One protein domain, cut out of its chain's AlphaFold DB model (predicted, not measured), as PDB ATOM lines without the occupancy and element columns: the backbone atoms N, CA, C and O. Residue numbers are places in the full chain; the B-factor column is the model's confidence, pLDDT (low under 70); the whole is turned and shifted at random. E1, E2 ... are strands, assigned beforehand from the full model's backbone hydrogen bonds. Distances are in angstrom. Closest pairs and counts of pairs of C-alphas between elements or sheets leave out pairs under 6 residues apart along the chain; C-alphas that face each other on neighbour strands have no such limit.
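Overview. This is residues 180 to 299 of the 611 residues of the protein "Hypothetical protein" of Rotaria magnacalcarata (UniProt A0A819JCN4). Two strongly twisted sheets stand partly face to face as a sandwich, close together where E2 and E3 meet E6 and splayed apart toward their other edges, E1 and E9. The first sheet holds E1 to E5 and the second E6 to E9, and the chain changes from the one to the other once, by the long loop between E5 and E6. The printed part has 120 residues, with nine named strands, E1 to E9 in that order, and no named helix; the class is all strand, though under half of the residues, 53 of 120, are in named elements. The first sheet runs E1 E5 E4 E3 E2 and is mixed; the second runs E6 E7 E8 E9, all antiparallel. The whole is compact, with a radius of gyration of the C-alphas of 13.3 A and spans of 38 by 35 by 24 A.

Along the chain. Start at Leu 180 and go to C-alpha 186 at (-35.534, -1.062, -29.189), where E1 begins, residues 186 to 188, 6.8 A long. After residues 189 to 205, find C-alpha 206 at (-39.341, 13.397, -29.334); from there E2 runs over residues 206 to 212, 16.3 A. Next you meet E3, residues 217 to 222, 15.6 A; E4, residues 227 to 232, 16.6 A; and E5, residues 242 to 246, 12.8 A. Beyond residues 247 to 258 comes E6, residues 259 to 265, 17.2 A. Then follow E7, residues 270 to 275, 16.3 A; E8, residues 280 to 285, 16.7 A; and E9, residues 292 to 298, 16.7 A, which ends at C-alpha 298 at (-52.948, 13.978, -10.253).

Arrangement. Look first at E1, an edge strand of the five-stranded sheet: it is parallel to E5 at 35 degrees, with N 188 and O 244 at 3.0 A and N 244 and O 186 at 2.9 A, within hydrogen-bond range. From E2 to E5 you read a meander, each strand the antiparallel neighbour of the one before. In the hairpin E2 and E3, N 219 and O 210 are 2.8 A apart; in the hairpin E3 and E4, N 218 and O 230 are 2.8 A apart; in the hairpin E4 and E5, N 245 and O 229 are 2.8 A apart. E2 is the other edge strand. The second sheet is a meander too: in the hairpin E6 and E7, N 263 and O 272 are 2.9 A apart; in E7 and E8, also a hairpin, N 271 and O 283 are 2.8 A apart; in the hairpin E8 and E9, N 298 and O 280 are 2.8 A apart. The two sheets form a sandwich, two sheets face to face: the parts that face each other are 9.8 A centre to centre, with best planes 16 degrees apart and strands at 26 degrees. Between E2 and E6 the closest C-alphas are those of Ser 212 and Leu 264, 6.6 A; between E3 and E6, those of Gly 219 and Val 262, 6.6 A. Near the beginning of E9, look at the C-alphas of Ile 245 and Leu 292, the closest of E5 and E9, at 7.3 A. Among the pairs that are apart are E1 and E9, and E2 and E8.

Size, cuts and confidence. The two C-alphas farthest apart are those of Gln 240 and Gln 299, 38.3 A. The printed part has no cut. The links E1 to E2, 17 residues, and E5 to E6, 12 residues, are long. The mean pLDDT of the printed part is 84.7; look for values under 70 at residues 191 to 195, 198 to 200, 202 and 249 to 257.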
ATOM      1  N   LEU A 180     -28.766   9.018 -31.211       90.94
ATOM      2  CA  LEU A 180     -29.850   8.041 -31.139       90.94
ATOM      3  C   LEU A 180     -30.905   8.399 -32.183       90.94
ATOM      4  O   LEU A 180     -31.349   9.543 -32.245       90.94
ATOM      5  N   SER A 181     -31.340   7.426 -32.982       91.12
ATOM      6  CA  SER A 181     -32.521   7.588 -33.832       91.12
ATOM      7  C   SER A 181     -33.696   6.843 -33.219       91.12
ATOM      8  O   SER A 181     -33.617   5.634 -32.980       91.12
ATOM      9  N   ILE A 182     -34.803   7.555 -33.013       90.44
ATOM     10  CA  ILE A 182     -36.038   7.023 -32.425       90.44
ATOM     11  C   ILE A 182     -36.553   5.825 -33.232       90.44
ATOM     12  O   ILE A 182     -36.952   4.815 -32.661       90.44
ATOM     13  N   ASN A 183     -36.422   5.856 -34.557       85.81
ATOM     14  CA  ASN A 183     -36.836   4.750 -35.425       85.81
ATOM     15  C   ASN A 183     -35.987   3.473 -35.264       85.81
ATOM     16  O   ASN A 183     -36.426   2.382 -35.632       85.81
ATOM     17  N   THR A 184     -34.771   3.599 -34.728       85.38
ATOM     18  CA  THR A 184     -33.833   2.478 -34.537       85.38
ATOM     19  C   THR A 184     -33.802   1.932 -33.115       85.38
ATOM     20  O   THR A 184     -33.270   0.842 -32.914       85.38
ATOM     21  N   LEU A 185     -34.370   2.659 -32.145       86.50
ATOM     22  CA  LEU A 185     -34.415   2.234 -30.749       86.50
ATOM     23  C   LEU A 185     -35.230   0.945 -30.583       86.50
ATOM     24  O   LEU A 185     -36.222   0.705 -31.276       86.50
ATOM     25  N   SER A 186     -34.803   0.125 -29.627       86.56
ATOM     26  CA  SER A 186     -35.534  -1.062 -29.189       86.56
ATOM     27  C   SER A 186     -36.609  -0.656 -28.185       86.56
ATOM     28  O   SER A 186     -36.294  -0.018 -27.178       86.56
ATOM     29  N   TYR A 187     -37.863  -1.037 -28.435       87.56
ATOM     30  CA  TYR A 187     -38.986  -0.736 -27.549       87.56
ATOM     31  C   TYR A 187     -39.463  -1.986 -26.829       87.56
ATOM     32  O   TYR A 187     -39.636  -3.038 -27.444       87.56
ATOM     33  N   THR A 188     -39.716  -1.857 -25.533       86.19
ATOM     34  CA  THR A 188     -40.313  -2.909 -24.714       86.19
ATOM     35  C   THR A 188     -41.329  -2.313 -23.746       86.19
ATOM     36  O   THR A 188     -41.331  -1.112 -23.488       86.19
ATOM     37  N   THR A 189     -42.209  -3.147 -23.204       83.25
ATOM     38  CA  THR A 189     -43.111  -2.767 -22.107       83.25
ATOM     39  C   THR A 189     -42.582  -3.181 -20.733       83.25
ATOM     40  O   THR A 189     -43.050  -2.681 -19.714       83.25
ATOM     41  N   SER A 190     -41.637  -4.120 -20.694       78.62
ATOM     42  CA  SER A 190     -40.952  -4.571 -19.482       78.62
ATOM     43  C   SER A 190     -39.595  -5.159 -19.864       78.62
ATOM     44  O   SER A 190     -39.480  -5.798 -20.911       78.62
ATOM     45  N   LEU A 191     -38.560  -4.984 -19.041       69.69
ATOM     46  CA  LEU A 191     -37.255  -5.609 -19.323       69.69
ATOM     47  C   LEU A 191     -37.307  -7.136 -19.212       69.69
ATOM     48  O   LEU A 191     -36.505  -7.824 -19.829       69.69
ATOM     49  N   SER A 192     -38.279  -7.670 -18.469       63.50
ATOM     50  CA  SER A 192     -38.548  -9.110 -18.391       63.50
ATOM     51  C   SER A 192     -39.252  -9.689 -19.626       63.50
ATOM     52  O   SER A 192     -39.342 -10.909 -19.765       63.50
ATOM     53  N   SER A 193     -39.799  -8.843 -20.503       62.38
ATOM     54  CA  SER A 193     -40.499  -9.274 -21.709       62.38
ATOM     55  C   SER A 193     -39.524  -9.365 -22.877       62.38
ATOM     56  O   SER A 193     -39.053  -8.347 -23.376       62.38
ATOM     57  N   ASP A 194     -39.343 -10.575 -23.407       57.09
ATOM     58  CA  ASP A 194     -38.582 -10.841 -24.643       57.09
ATOM     59  C   ASP A 194     -39.220 -10.224 -25.906       57.09
ATOM     60  O   ASP A 194     -38.660 -10.259 -27.003       57.09
ATOM     61  N   ARG A 195     -40.427  -9.652 -25.786       64.94
ATOM     62  CA  ARG A 195     -41.134  -9.007 -26.897       64.94
ATOM     63  C   ARG A 195     -40.636  -7.581 -27.102       64.94
ATOM     64  O   ARG A 195     -41.335  -6.619 -26.788       64.94
ATOM     65  N   VAL A 196     -39.446  -7.459 -27.678       74.62
ATOM     66  CA  VAL A 196     -38.990  -6.196 -28.263       74.62
ATOM     67  C   VAL A 196     -39.782  -5.944 -29.544       74.62
ATOM     68  O   VAL A 196     -39.882  -6.812 -30.413       74.62
ATOM     69  N   PHE A 197     -40.343  -4.749 -29.682       77.44
ATOM     70  CA  PHE A 197     -41.007  -4.310 -30.904       77.44
ATOM     71  C   PHE A 197     -40.368  -3.025 -31.430       77.44
ATOM     72  O   PHE A 197     -39.615  -2.341 -30.739       77.44
ATOM     73  N   LYS A 198     -40.649  -2.703 -32.693       68.56
ATOM     74  CA  LYS A 198     -40.236  -1.441 -33.309       68.56
ATOM     75  C   LYS A 198     -41.456  -0.553 -33.492       68.56
ATOM     76  O   LYS A 198     -42.423  -0.963 -34.134       68.56
ATOM     77  N   LEU A 199     -41.395   0.675 -32.985       68.94
ATOM     78  CA  LEU A 199     -42.332   1.732 -33.354       68.94
ATOM     79  C   LEU A 199     -41.924   2.271 -34.731       68.94
ATOM     80  O   LEU A 199     -41.278   3.305 -34.838       68.94
ATOM     81  N   HIS A 200     -42.232   1.542 -35.806       62.75
ATOM     82  CA  HIS A 200     -41.885   1.999 -37.152       62.75
ATOM     83  C   HIS A 200     -42.912   3.024 -37.652       62.75
ATOM     84  O   HIS A 200     -43.852   2.685 -38.375       62.75
ATOM     85  N   LYS A 201     -42.731   4.287 -37.262       75.88
ATOM     86  CA  LYS A 201     -43.516   5.431 -37.742       75.88
ATOM     87  C   LYS A 201     -42.553   6.502 -38.271       75.88
ATOM     88  O   LYS A 201     -41.794   7.039 -37.476       75.88
ATOM     89  N   PRO A 202     -42.565   6.814 -39.579       69.69
ATOM     90  CA  PRO A 202     -41.540   7.661 -40.197       69.69
ATOM     91  C   PRO A 202     -41.474   9.080 -39.610       69.69
ATOM     92  O   PRO A 202     -40.386   9.639 -39.546       69.69
ATOM     93  N   ASP A 203     -42.595   9.604 -39.104       85.25
ATOM     94  CA  ASP A 203     -42.709  10.969 -38.564       85.25
ATOM     95  C   ASP A 203     -42.683  11.019 -37.020       85.25
ATOM     96  O   ASP A 203     -43.143  11.983 -36.396       85.25
ATOM     97  N   LEU A 204     -42.205   9.952 -36.368       90.31
ATOM     98  CA  LEU A 204     -42.114   9.899 -34.911       90.31
ATOM     99  C   LEU A 204     -40.873  10.652 -34.424       90.31
ATOM    100  O   LEU A 204     -39.743  10.287 -34.746       90.31
ATOM    101  N   TYR A 205     -41.085  11.665 -33.590       92.75
ATOM    102  CA  TYR A 205     -40.008  12.430 -32.971       92.75
ATOM    103  C   TYR A 205     -40.263  12.661 -31.482       92.75
ATOM    104  O   TYR A 205     -41.376  12.460 -30.993       92.75
ATOM    105  N   ALA A 206     -39.225  13.062 -30.747       94.00
ATOM    106  CA  ALA A 206     -39.341  13.397 -29.334       94.00
ATOM    107  C   ALA A 206     -39.898  14.814 -29.192       94.00
ATOM    108  O   ALA A 206     -39.224  15.785 -29.519       94.00
ATOM    109  N   LYS A 207     -41.122  14.933 -28.684       92.50
ATOM    110  CA  LYS A 207     -41.753  16.221 -28.390       92.50
ATOM    111  C   LYS A 207     -41.209  16.836 -27.101       92.50
ATOM    112  O   LYS A 207     -41.055  18.046 -27.019       92.50
ATOM    113  N   TYR A 208     -40.923  16.000 -26.103       92.94
ATOM    114  CA  TYR A 208     -40.310  16.421 -24.845       92.94
ATOM    115  C   TYR A 208     -39.312  15.381 -24.359       92.94
ATOM    116  O   TYR A 208     -39.547  14.177 -24.486       92.94
ATOM    117  N   ILE A 209     -38.229  15.869 -23.759       95.19
ATOM    118  CA  ILE A 209     -37.220  15.055 -23.089       95.19
ATOM    119  C   ILE A 209     -36.893  15.645 -21.717       95.19
ATOM    120  O   ILE A 209     -36.815  16.863 -21.554       95.19
ATOM    121  N   GLU A 210     -36.668  14.781 -20.733       94.56
ATOM    122  CA  GLU A 210     -36.095  15.154 -19.441       94.56
ATOM    123  C   GLU A 210     -35.098  14.079 -19.011       94.56
ATOM    124  O   GLU A 210     -35.423  12.895 -18.991       94.56
ATOM    125  N   PHE A 211     -33.873  14.477 -18.671       93.69
ATOM    126  CA  PHE A 211     -32.839  13.553 -18.213       93.69
ATOM    127  C   PHE A 211     -32.682  13.619 -16.696       93.69
ATOM    128  O   PHE A 211     -32.568  14.700 -16.118       93.69
ATOM    129  N   SER A 212     -32.607  12.450 -16.062       92.50
ATOM    130  CA  SER A 212     -32.271  12.319 -14.649       92.50
ATOM    131  C   SER A 212     -30.944  11.569 -14.497       92.50
ATOM    132  O   SER A 212     -30.899  10.361 -14.743       92.50
ATOM    133  N   PRO A 213     -29.866  12.239 -14.037       87.81
ATOM    134  CA  PRO A 213     -28.572  11.591 -13.816       87.81
ATOM    135  C   PRO A 213     -28.630  10.462 -12.784       87.81
ATOM    136  O   PRO A 213     -27.891   9.491 -12.891       87.81
ATOM    137  N   LEU A 214     -29.497  10.598 -11.776       87.88
ATOM    138  CA  LEU A 214     -29.633   9.634 -10.683       87.88
ATOM    139  C   LEU A 214     -30.420   8.384 -11.097       87.88
ATOM    140  O   LEU A 214     -30.105   7.301 -10.624       87.88
ATOM    141  N   LEU A 215     -31.405   8.524 -11.995       87.31
ATOM    142  CA  LEU A 215     -32.082   7.369 -12.603       87.31
ATOM    143  C   LEU A 215     -31.278   6.761 -13.755       87.31
ATOM    144  O   LEU A 215     -31.633   5.691 -14.234       87.31
ATOM    145  N   ASN A 216     -30.247   7.466 -14.232       88.38
ATOM    146  CA  ASN A 216     -29.556   7.171 -15.484       88.38
ATOM    147  C   ASN A 216     -30.547   6.901 -16.636       88.38
ATOM    148  O   ASN A 216     -30.436   5.915 -17.364       88.38
ATOM    149  N   GLY A 217     -31.546   7.777 -16.778       92.06
ATOM    150  CA  GLY A 217     -32.644   7.590 -17.721       92.06
ATOM    151  C   GLY A 217     -33.179   8.903 -18.286       92.06
ATOM    152  O   GLY A 217     -33.089   9.958 -17.649       92.06
ATOM    153  N   ILE A 218     -33.728   8.824 -19.498       95.06
ATOM    154  CA  ILE A 218     -34.339   9.940 -20.226       95.06
ATOM    155  C   ILE A 218     -35.840   9.673 -20.335       95.06
ATOM    156  O   ILE A 218     -36.272   8.772 -21.051       95.06
ATOM    157  N   GLY A 219     -36.638  10.459 -19.625       95.38
ATOM    158  CA  GLY A 219     -38.084  10.490 -19.802       95.38
ATOM    159  C   GLY A 219     -38.396  11.131 -21.146       95.38
ATOM    160  O   GLY A 219     -37.875  12.206 -21.448       95.38
ATOM    161  N   ILE A 220     -39.213  10.467 -21.957       94.75
ATOM    162  CA  ILE A 220     -39.509  10.889 -23.325       94.75
ATOM    163  C   ILE A 220     -41.015  10.884 -23.584       94.75
ATOM    164  O   ILE A 220     -41.743   9.995 -23.139       94.75
ATOM    165  N   ILE A 221     -41.469  11.890 -24.330       94.06
ATOM    166  CA  ILE A 221     -42.806  11.946 -24.924       94.06
ATOM    167  C   ILE A 221     -42.632  12.070 -26.431       94.06
ATOM    168  O   ILE A 221     -41.961  12.987 -26.907       94.06
ATOM    169  N   PHE A 222     -43.249  11.163 -27.173       92.44
ATOM    170  CA  PHE A 222     -43.224  11.149 -28.625       92.44
ATOM    171  C   PHE A 222     -44.330  12.027 -29.227       92.44
ATOM    172  O   PHE A 222     -45.317  12.375 -28.575       92.44
ATOM    173  N   SER A 223     -44.175  12.381 -30.503       91.06
ATOM    174  CA  SER A 223     -45.107  13.233 -31.253       91.06
ATOM    175  C   SER A 223     -46.529  12.670 -31.364       91.06
ATOM    176  O   SER A 223     -47.479  13.439 -31.497       91.06
ATOM    177  N   ASP A 224     -46.701  11.351 -31.249       85.81
ATOM    178  CA  ASP A 224     -48.004  10.674 -31.259       85.81
ATOM    179  C   ASP A 224     -48.669  10.561 -29.871       85.81
ATOM    180  O   ASP A 224     -49.729   9.942 -29.740       85.81
ATOM    181  N   GLY A 225     -48.047  11.146 -28.841       83.31
ATOM    182  CA  GLY A 225     -48.511  11.137 -27.455       83.31
ATOM    183  C   GLY A 225     -48.087   9.907 -26.649       83.31
ATOM    184  O   GLY A 225     -48.321   9.884 -25.437       83.31
ATOM    185  N   THR A 226     -47.447   8.910 -27.275       86.69
ATOM    186  CA  THR A 226     -46.831   7.804 -26.532       86.69
ATOM    187  C   THR A 226     -45.673   8.324 -25.690       86.69
ATOM    188  O   THR A 226     -45.020   9.312 -26.024       86.69
ATOM    189  N   SER A 227     -45.429   7.684 -24.555       91.38
ATOM    190  CA  SER A 227     -44.421   8.130 -23.605       91.38
ATOM    191  C   SER A 227     -43.739   6.949 -22.939       91.38
ATOM    192  O   SER A 227     -44.230   5.814 -22.954       91.38
ATOM    193  N   GLY A 228     -42.566   7.213 -22.382       92.06
ATOM    194  CA  GLY A 228     -41.765   6.172 -21.772       92.06
ATOM    195  C   GLY A 228     -40.474   6.689 -21.170       92.06
ATOM    196  O   GLY A 228     -40.278   7.891 -20.970       92.06
ATOM    197  N   LEU A 229     -39.593   5.740 -20.892       93.88
ATOM    198  CA  LEU A 229     -38.277   5.964 -20.321       93.88
ATOM    199  C   LEU A 229     -37.231   5.271 -21.191       93.88
ATOM    200  O   LEU A 229     -37.264   4.052 -21.353       93.88
ATOM    201  N   ILE A 230     -36.286   6.040 -21.726       93.19
ATOM    202  CA  ILE A 230     -35.080   5.493 -22.342       93.19
ATOM    203  C   ILE A 230     -34.066   5.252 -21.234       93.19
ATOM    204  O   ILE A 230     -33.662   6.184 -20.537       93.19
ATOM    205  N   ILE A 231     -33.633   4.009 -21.108       90.50
ATOM    206  CA  ILE A 231     -32.563   3.594 -20.208       90.50
ATOM    207  C   ILE A 231     -31.408   3.014 -21.013       90.50
ATOM    208  O   ILE A 231     -31.572   2.547 -22.142       90.50
ATOM    209  N   CYS A 232     -30.227   3.050 -20.414       86.19
ATOM    210  CA  CYS A 232     -29.035   2.433 -20.961       86.19
ATOM    211  C   CYS A 232     -28.244   1.785 -19.825       86.19
ATOM    212  O   CYS A 232     -28.178   2.331 -18.722       86.19
ATOM    213  N   GLU A 233     -27.626   0.636 -20.100       79.25
ATOM    214  CA  GLU A 233     -26.726  -0.034 -19.152       79.25
ATOM    215  C   GLU A 233     -25.526   0.849 -18.791       79.25
ATOM    216  O   GLU A 233     -25.019   0.808 -17.671       79.25
ATOM    217  N   THR A 234     -25.085   1.682 -19.737       83.44
ATOM    218  CA  THR A 234     -23.985   2.619 -19.543       83.44
ATOM    219  C   THR A 234     -24.495   4.054 -19.467       83.44
ATOM    220  O   THR A 234     -25.415   4.465 -20.170       83.44
ATOM    221  N   SER A 235     -23.835   4.887 -18.662       78.12
ATOM    222  CA  SER A 235     -24.105   6.335 -18.613       78.12
ATOM    223  C   SER A 235     -23.705   7.080 -19.896       78.12
ATOM    224  O   SER A 235     -23.934   8.285 -20.031       78.12
ATOM    225  N   LYS A 236     -23.103   6.373 -20.860       79.31
ATOM    226  CA  LYS A 236     -22.741   6.909 -22.172       79.31
ATOM    227  C   LYS A 236     -23.925   6.977 -23.132       79.31
ATOM    228  O   LYS A 236     -23.866   7.792 -24.049       79.31
ATOM    229  N   PHE A 237     -24.994   6.208 -22.898       82.81
ATOM    230  CA  PHE A 237     -26.148   6.119 -23.801       82.81
ATOM    231  C   PHE A 237     -25.741   5.743 -25.234       82.81
ATOM    232  O   PHE A 237     -26.076   6.429 -26.199       82.81
ATOM    233  N   GLU A 238     -24.975   4.659 -25.376       86.19
ATOM    234  CA  GLU A 238     -24.590   4.147 -26.692       86.19
ATOM    235  C   GLU A 238     -25.817   3.546 -27.410       86.19
ATOM    236  O   GLU A 238     -26.543   2.758 -26.801       86.19
ATOM    237  N   PRO A 239     -26.057   3.849 -28.704       85.31
ATOM    238  CA  PRO A 239     -27.299   3.467 -29.385       85.31
ATOM    239  C   PRO A 239     -27.668   1.985 -29.324       85.31
ATOM    240  O   PRO A 239     -28.845   1.649 -29.255       85.31
ATOM    241  N   GLN A 240     -26.671   1.100 -29.319       84.06
ATOM    242  CA  GLN A 240     -26.870  -0.352 -29.290       84.06
ATOM    243  C   GLN A 240     -27.337  -0.871 -27.922       84.06
ATOM    244  O   GLN A 240     -27.923  -1.947 -27.846       84.06
ATOM    245  N   GLN A 241     -27.083  -0.112 -26.856       86.38
ATOM    246  CA  GLN A 241     -27.396  -0.461 -25.467       86.38
ATOM    247  C   GLN A 241     -28.611   0.306 -24.930       86.38
ATOM    248  O   GLN A 241     -29.002   0.127 -23.778       86.38
ATOM    249  N   CYS A 242     -29.183   1.207 -25.729       88.62
ATOM    250  CA  CYS A 242     -30.348   1.989 -25.347       88.62
ATOM    251  C   CYS A 242     -31.632   1.200 -25.608       88.62
ATOM    252  O   CYS A 242     -31.884   0.725 -26.718       88.62
ATOM    253  N   GLN A 243     -32.483   1.127 -24.591       88.81
ATOM    254  CA  GLN A 243     -33.818   0.549 -24.689       88.81
ATOM    255  C   GLN A 243     -34.845   1.552 -24.174       88.81
ATOM    256  O   GLN A 243     -34.611   2.251 -23.191       88.81
ATOM    257  N   CYS A 244     -35.988   1.628 -24.849       91.06
ATOM    258  CA  CYS A 244     -37.102   2.466 -24.437       91.06
ATOM    259  C   CYS A 244     -38.203   1.599 -23.826       91.06
ATOM    260  O   CYS A 244     -38.833   0.796 -24.519       91.06
ATOM    261  N   ILE A 245     -38.459   1.797 -22.536       90.88
ATOM    262  CA  ILE A 245     -39.590   1.205 -21.829       90.88
ATOM    263  C   ILE A 245     -40.796   2.109 -22.068       90.88
ATOM    264  O   ILE A 245     -40.842   3.238 -21.581       90.88
ATOM    265  N   VAL A 246     -41.748   1.641 -22.868       89.62
ATOM    266  CA  VAL A 246     -42.960   2.389 -23.219       89.62
ATOM    267  C   VAL A 246     -44.052   2.073 -22.208       89.62
ATOM    268  O   VAL A 246     -44.233   0.919 -21.813       89.62
ATOM    269  N   ILE A 247     -44.808   3.096 -21.813       87.69
ATOM    270  CA  ILE A 247     -45.983   2.914 -20.962       87.69
ATOM    271  C   ILE A 247     -47.010   2.063 -21.711       87.69
ATOM    272  O   ILE A 247     -47.396   2.383 -22.839       87.69
ATOM    273  N   GLN A 248     -47.466   0.976 -21.084       73.62
ATOM    274  CA  GLN A 248     -48.523   0.161 -21.669       73.62
ATOM    275  C   GLN A 248     -49.824   0.970 -21.745       73.62
ATOM    276  O   GLN A 248     -50.205   1.608 -20.758       73.62
ATOM    277  N   PRO A 249     -50.538   0.935 -22.883       60.22
ATOM    278  CA  PRO A 249     -51.888   1.462 -22.931       60.22
ATOM    279  C   PRO A 249     -52.740   0.657 -21.945       60.22
ATOM    280  O   PRO A 249     -52.886  -0.557 -22.085       60.22
ATOM    281  N   SER A 250     -53.285   1.320 -20.925       56.88
ATOM    282  CA  SER A 250     -54.376   0.734 -20.153       56.88
ATOM    283  C   SER A 250     -55.575   0.515 -21.081       56.88
ATOM    284  O   SER A 250     -55.685   1.160 -22.125       56.88
ATOM    285  N   ASN A 251     -56.501  -0.369 -20.700       46.88
ATOM    286  CA  ASN A 251     -57.711  -0.666 -21.486       46.88
ATOM    287  C   ASN A 251     -58.550   0.589 -21.848       46.88
ATOM    288  O   ASN A 251     -59.384   0.526 -22.747       46.88
ATOM    289  N   ASP A 252     -58.312   1.734 -21.194       54.25
ATOM    290  CA  ASP A 252     -58.838   3.043 -21.587       54.25
ATOM    291  C   ASP A 252     -58.032   3.643 -22.753       54.25
ATOM    292  O   ASP A 252     -57.144   4.486 -22.579       54.25
ATOM    293  N   GLU A 253     -58.388   3.252 -23.980       49.44
ATOM    294  CA  GLU A 253     -57.689   3.647 -25.212       49.44
ATOM    295  C   GLU A 253     -57.576   5.170 -25.459       49.44
ATOM    296  O   GLU A 253     -56.809   5.611 -26.317       49.44
ATOM    297  N   LYS A 254     -58.331   5.999 -24.726       51.59
ATOM    298  CA  LYS A 254     -58.388   7.455 -24.931       51.59
ATOM    299  C   LYS A 254     -57.342   8.257 -24.152       51.59
ATOM    300  O   LYS A 254     -57.052   9.381 -24.548       51.59
ATOM    301  N   ILE A 255     -56.776   7.723 -23.068       55.25
ATOM    302  CA  ILE A 255     -55.958   8.530 -22.141       55.25
ATOM    303  C   ILE A 255     -54.474   8.549 -22.556       55.25
ATOM    304  O   ILE A 255     -53.807   9.575 -22.438       55.25
ATOM    305  N   TRP A 256     -53.956   7.464 -23.137       52.12
ATOM    306  CA  TRP A 256     -52.517   7.267 -23.373       52.12
ATOM    307  C   TRP A 256     -51.910   8.028 -24.570       52.12
ATOM    308  O   TRP A 256     -50.698   7.978 -24.754       52.12
ATOM    309  N   LYS A 257     -52.707   8.763 -25.361       60.59
ATOM    310  CA  LYS A 257     -52.235   9.594 -26.500       60.59
ATOM    311  C   LYS A 257     -52.282  11.097 -26.236       60.59
ATOM    312  O   LYS A 257     -52.386  11.898 -27.161       60.59
ATOM    313  N   THR A 258     -52.277  11.489 -24.969       76.69
ATOM    314  CA  THR A 258     -52.486  12.890 -24.584       76.69
ATOM    315  C   THR A 258     -51.305  13.493 -23.842       76.69
ATOM    316  O   THR A 258     -51.367  14.670 -23.507       76.69
ATOM    317  N   HIS A 259     -50.220  12.747 -23.611       88.62
ATOM    318  CA  HIS A 259     -49.102  13.258 -22.828       88.62
ATOM    319  C   HIS A 259     -48.423  14.457 -23.509       88.62
ATOM    320  O   HIS A 259     -48.150  14.455 -24.711       88.62
ATOM    321  N   CYS A 260     -48.151  15.499 -22.731       90.31
ATOM    322  CA  CYS A 260     -47.606  16.770 -23.190       90.31
ATOM    323  C   CYS A 260     -46.539  17.370 -22.267       90.31
ATOM    324  O   CYS A 260     -45.906  18.332 -22.677       90.31
ATOM    325  N   CYS A 261     -46.289  16.832 -21.074       93.19
ATOM    326  CA  CYS A 261     -45.107  17.187 -20.283       93.19
ATOM    327  C   CYS A 261     -44.656  16.015 -19.403       93.19
ATOM    328  O   CYS A 261     -45.449  15.129 -19.086       93.19
ATOM    329  N   VAL A 262     -43.377  15.991 -19.031       95.44
ATOM    330  CA  VAL A 262     -42.757  14.911 -18.249       95.44
ATOM    331  C   VAL A 262     -41.939  15.500 -17.102       95.44
ATOM    332  O   VAL A 262     -41.343  16.562 -17.266       95.44
ATOM    333  N   ALA A 263     -41.920  14.818 -15.955       96.19
ATOM    334  CA  ALA A 263     -41.055  15.143 -14.824       96.19
ATOM    335  C   ALA A 263     -40.584  13.871 -14.101       96.19
ATOM    336  O   ALA A 263     -41.397  13.018 -13.732       96.19
ATOM    337  N   LEU A 264     -39.280  13.760 -13.846       96.00
ATOM    338  CA  LEU A 264     -38.669  12.571 -13.247       96.00
ATOM    339  C   LEU A 264     -38.311  12.775 -11.771       96.00
ATOM    340  O   LEU A 264     -37.649  13.746 -11.400       96.00
ATOM    341  N   ASN A 265     -38.688  11.815 -10.928       95.75
ATOM    342  CA  ASN A 265     -38.327  11.766  -9.519       95.75
ATOM    343  C   ASN A 265     -37.322  10.644  -9.273       95.75
ATOM    344  O   ASN A 265     -37.673   9.468  -9.302       95.75
ATOM    345  N   ALA A 266     -36.069  11.008  -9.017       89.69
ATOM    346  CA  ALA A 266     -35.016  10.013  -8.919       89.69
ATOM    347  C   ALA A 266     -34.964   9.268  -7.586       89.69
ATOM    348  O   ALA A 266     -34.559   8.112  -7.553       89.69
ATOM    349  N   ILE A 267     -35.362   9.925  -6.494       89.75
ATOM    350  CA  ILE A 267     -35.284   9.338  -5.152       89.75
ATOM    351  C   ILE A 267     -36.367   8.275  -4.975       89.75
ATOM    352  O   ILE A 267     -36.096   7.207  -4.438       89.75
ATOM    353  N   TYR A 268     -37.576   8.558  -5.458       90.88
ATOM    354  CA  TYR A 268     -38.720   7.653  -5.354       90.88
ATOM    355  C   TYR A 268     -38.958   6.838  -6.633       90.88
ATOM    356  O   TYR A 268     -39.940   6.109  -6.709       90.88
ATOM    357  N   GLN A 269     -38.085   6.984  -7.638       92.06
ATOM    358  CA  GLN A 269     -38.181   6.325  -8.948       92.06
ATOM    359  C   GLN A 269     -39.554   6.499  -9.623       92.06
ATOM    360  O   GLN A 269     -40.103   5.569 -10.213       92.06
ATOM    361  N   LEU A 270     -40.109   7.715  -9.534       94.81
ATOM    362  CA  LEU A 270     -41.407   8.057 -10.120       94.81
ATOM    363  C   LEU A 270     -41.244   8.812 -11.438       94.81
ATOM    364  O   LEU A 270     -40.377   9.678 -11.577       94.81
ATOM    365  N   LEU A 271     -42.138   8.544 -12.382       95.31
ATOM    366  CA  LEU A 271     -42.249   9.241 -13.656       95.31
ATOM    367  C   LEU A 271     -43.628   9.880 -13.747       95.31
ATOM    368  O   LEU A 271     -44.635   9.180 -13.834       95.31
ATOM    369  N   ALA A 272     -43.682  11.205 -13.721       95.62
ATOM    370  CA  ALA A 272     -44.922  11.942 -13.904       95.62
ATOM    371  C   ALA A 272     -45.066  12.347 -15.373       95.62
ATOM    372  O   ALA A 272     -44.161  12.971 -15.932       95.62
ATOM    373  N   PHE A 273     -46.218  12.050 -15.971       94.69
ATOM    374  CA  PHE A 273     -46.607  12.495 -17.307       94.69
ATOM    375  C   PHE A 273     -47.898  13.307 -17.233       94.69
ATOM    376  O   PHE A 273     -48.898  12.847 -16.688       94.69
ATOM    377  N   GLY A 274     -47.873  14.528 -17.753       93.75
ATOM    378  CA  GLY A 274     -49.027  15.411 -17.816       93.75
ATOM    379  C   GLY A 274     -49.704  15.309 -19.164       93.75
ATOM    380  O   GLY A 274     -49.023  15.098 -20.165       93.75
ATOM    381  N   SER A 275     -51.024  15.451 -19.183       90.69
ATOM    382  CA  SER A 275     -51.861  15.190 -20.347       90.69
ATOM    383  C   SER A 275     -52.629  16.425 -20.824       90.69
ATOM    384  O   SER A 275     -52.912  17.357 -20.065       90.69
ATOM    385  N   THR A 276     -53.022  16.428 -22.101       89.88
ATOM    386  CA  THR A 276     -53.790  17.522 -22.720       89.88
ATOM    387  C   THR A 276     -55.193  17.690 -22.144       89.88
ATOM    388  O   THR A 276     -55.769  18.763 -22.280       89.88
ATOM    389  N   ASN A 277     -55.721  16.673 -21.460       86.62
ATOM    390  CA  ASN A 277     -56.980  16.742 -20.714       86.62
ATOM    391  C   ASN A 277     -56.833  17.365 -19.308       86.62
ATOM    392  O   ASN A 277     -57.793  17.354 -18.543       86.62
ATOM    393  N   GLY A 278     -55.639  17.839 -18.938       88.56
ATOM    394  CA  GLY A 278     -55.372  18.450 -17.635       88.56
ATOM    395  C   GLY A 278     -55.070  17.458 -16.507       88.56
ATOM    396  O   GLY A 278     -54.835  17.887 -15.380       88.56
ATOM    397  N   GLN A 279     -55.032  16.149 -16.774       90.25
ATOM    398  CA  GLN A 279     -54.650  15.142 -15.779       90.25
ATOM    399  C   GLN A 279     -53.138  14.886 -15.791       90.25
ATOM    400  O   GLN A 279     -52.487  14.971 -16.830       90.25
ATOM    401  N   GLY A 280     -52.581  14.532 -14.635       92.69
ATOM    402  CA  GLY A 280     -51.245  13.956 -14.505       92.69
ATOM    403  C   GLY A 280     -51.328  12.475 -14.142       92.69
ATOM    404  O   GLY A 280     -52.124  12.080 -13.292       92.69
ATOM    405  N   LEU A 281     -50.505  11.644 -14.764       93.25
ATOM    406  CA  LEU A 281     -50.366  10.224 -14.466       93.25
ATOM    407  C   LEU A 281     -48.960   9.979 -13.933       93.25
ATOM    408  O   LEU A 281     -47.978  10.321 -14.592       93.25
ATOM    409  N   VAL A 282     -48.858   9.406 -12.736       94.88
ATOM    410  CA  VAL A 282     -47.571   9.098 -12.111       94.88
ATOM    411  C   VAL A 282     -47.360   7.598 -12.121       94.88
ATOM    412  O   VAL A 282     -48.205   6.848 -11.635       94.88
ATOM    413  N   TYR A 283     -46.226   7.174 -12.659       93.81
ATOM    414  CA  TYR A 283     -45.806   5.785 -12.760       93.81
ATOM    415  C   TYR A 283     -44.604   5.528 -11.857       93.81
ATOM    416  O   TYR A 283     -43.817   6.440 -11.609       93.81
ATOM    417  N   TYR A 284     -44.443   4.293 -11.399       93.00
ATOM    418  CA  TYR A 284     -43.212   3.810 -10.777       93.00
ATOM    419  C   TYR A 284     -42.594   2.710 -11.644       93.00
ATOM    420  O   TYR A 284     -43.276   2.107 -12.482       93.00
ATOM    421  N   ILE A 285     -41.297   2.474 -11.462       89.88
ATOM    422  CA  ILE A 285     -40.584   1.374 -12.115       89.88
ATOM    423  C   ILE A 285     -40.711   0.142 -11.217       89.88
ATOM    424  O   ILE A 285     -40.252   0.159 -10.077       89.88
ATOM    425  N   ASP A 286     -41.353  -0.914 -11.710       89.62
ATOM    426  CA  ASP A 286     -41.480  -2.168 -10.969       89.62
ATOM    427  C   ASP A 286     -40.124  -2.878 -10.843       89.62
ATOM    428  O   ASP A 286     -39.472  -3.137 -11.849       89.62
ATOM    429  N   GLU A 287     -39.697  -3.237  -9.635       84.56
ATOM    430  CA  GLU A 287     -38.358  -3.808  -9.405       84.56
ATOM    431  C   GLU A 287     -38.169  -5.188 -10.055       84.56
ATOM    432  O   GLU A 287     -37.065  -5.537 -10.468       84.56
ATOM    433  N   LEU A 288     -39.244  -5.978 -10.164       85.12
ATOM    434  CA  LEU A 288     -39.177  -7.348 -10.680       85.12
ATOM    435  C   LEU A 288     -39.188  -7.394 -12.208       85.12
ATOM    436  O   LEU A 288     -38.479  -8.191 -12.820       85.12
ATOM    437  N   THR A 289     -40.028  -6.571 -12.834       83.44
ATOM    438  CA  THR A 289     -40.237  -6.596 -14.288       83.44
ATOM    439  C   THR A 289     -39.583  -5.429 -15.021       83.44
ATOM    440  O   THR A 289     -39.495  -5.460 -16.252       83.44
ATOM    441  N   ALA A 290     -39.167  -4.393 -14.288       83.81
ATOM    442  CA  ALA A 290     -38.814  -3.073 -14.805       83.81
ATOM    443  C   ALA A 290     -39.878  -2.510 -15.760       83.81
ATOM    444  O   ALA A 290     -39.564  -1.826 -16.731       83.81
ATOM    445  N   SER A 291     -41.152  -2.837 -15.530       87.69
ATOM    446  CA  SER A 291     -42.269  -2.235 -16.258       87.69
ATOM    447  C   SER A 291     -42.700  -0.927 -15.600       87.69
ATOM    448  O   SER A 291     -42.522  -0.728 -14.398       87.69
ATOM    449  N   LEU A 292     -43.280  -0.030 -16.398       90.19
ATOM    450  CA  LEU A 292     -43.867   1.211 -15.897       90.19
ATOM    451  C   LEU A 292     -45.308   0.943 -15.447       90.19
ATOM    452  O   LEU A 292     -46.183   0.705 -16.280       90.19
ATOM    453  N   GLN A 293     -45.550   0.999 -14.138       89.88
ATOM    454  CA  GLN A 293     -46.858   0.741 -13.524       89.88
ATOM    455  C   GLN A 293     -47.463   2.028 -12.967       89.88
ATOM    456  O   GLN A 293     -46.753   2.856 -12.400       89.88
ATOM    457  N   LEU A 294     -48.774   2.223 -13.143       91.50
ATOM    458  CA  LEU A 294     -49.459   3.428 -12.668       91.50
ATOM    459  C   LEU A 294     -49.519   3.422 -11.133       91.50
ATOM    460  O   LEU A 294     -50.144   2.545 -10.542       91.50
ATOM    461  N   ALA A 295     -48.914   4.425 -10.500       92.62
ATOM    462  CA  ALA A 295     -48.960   4.628  -9.056       92.62
ATOM    463  C   ALA A 295     -50.245   5.362  -8.644       92.62
ATOM    464  O   ALA A 295     -51.039   4.860  -7.853       92.62
ATOM    465  N   PHE A 296     -50.455   6.566  -9.182       92.94
ATOM    466  CA  PHE A 296     -51.605   7.411  -8.857       92.94
ATOM    467  C   PHE A 296     -51.849   8.468  -9.942       92.94
ATOM    468  O   PHE A 296     -51.026   8.685 -10.836       92.94
ATOM    469  N   LYS A 297     -53.009   9.130  -9.864       91.88
ATOM    470  CA  LYS A 297     -53.416  10.212 -10.769       91.88
ATOM    471  C   LYS A 297     -53.403  11.549 -10.033       91.88
ATOM    472  O   LYS A 297     -53.845  11.629  -8.892       91.88
ATOM    473  N   ILE A 298     -52.936  12.590 -10.708       92.69
ATOM    474  CA  ILE A 298     -52.948  13.978 -10.253       92.69
ATOM    475  C   ILE A 298     -54.060  14.704 -11.002       92.69
ATOM    476  O   ILE A 298     -54.015  14.837 -12.223       92.69
ATOM    477  N   GLN A 299     -55.067  15.164 -10.270       90.50
ATOM    478  CA  GLN A 299     -56.176  15.942 -10.815       90.50
ATOM    479  C   GLN A 299     -56.770  16.820  -9.717       90.50
ATOM    480  O   GLN A 299     -56.863  16.394  -8.564       90.50
TER     481      GLN A 299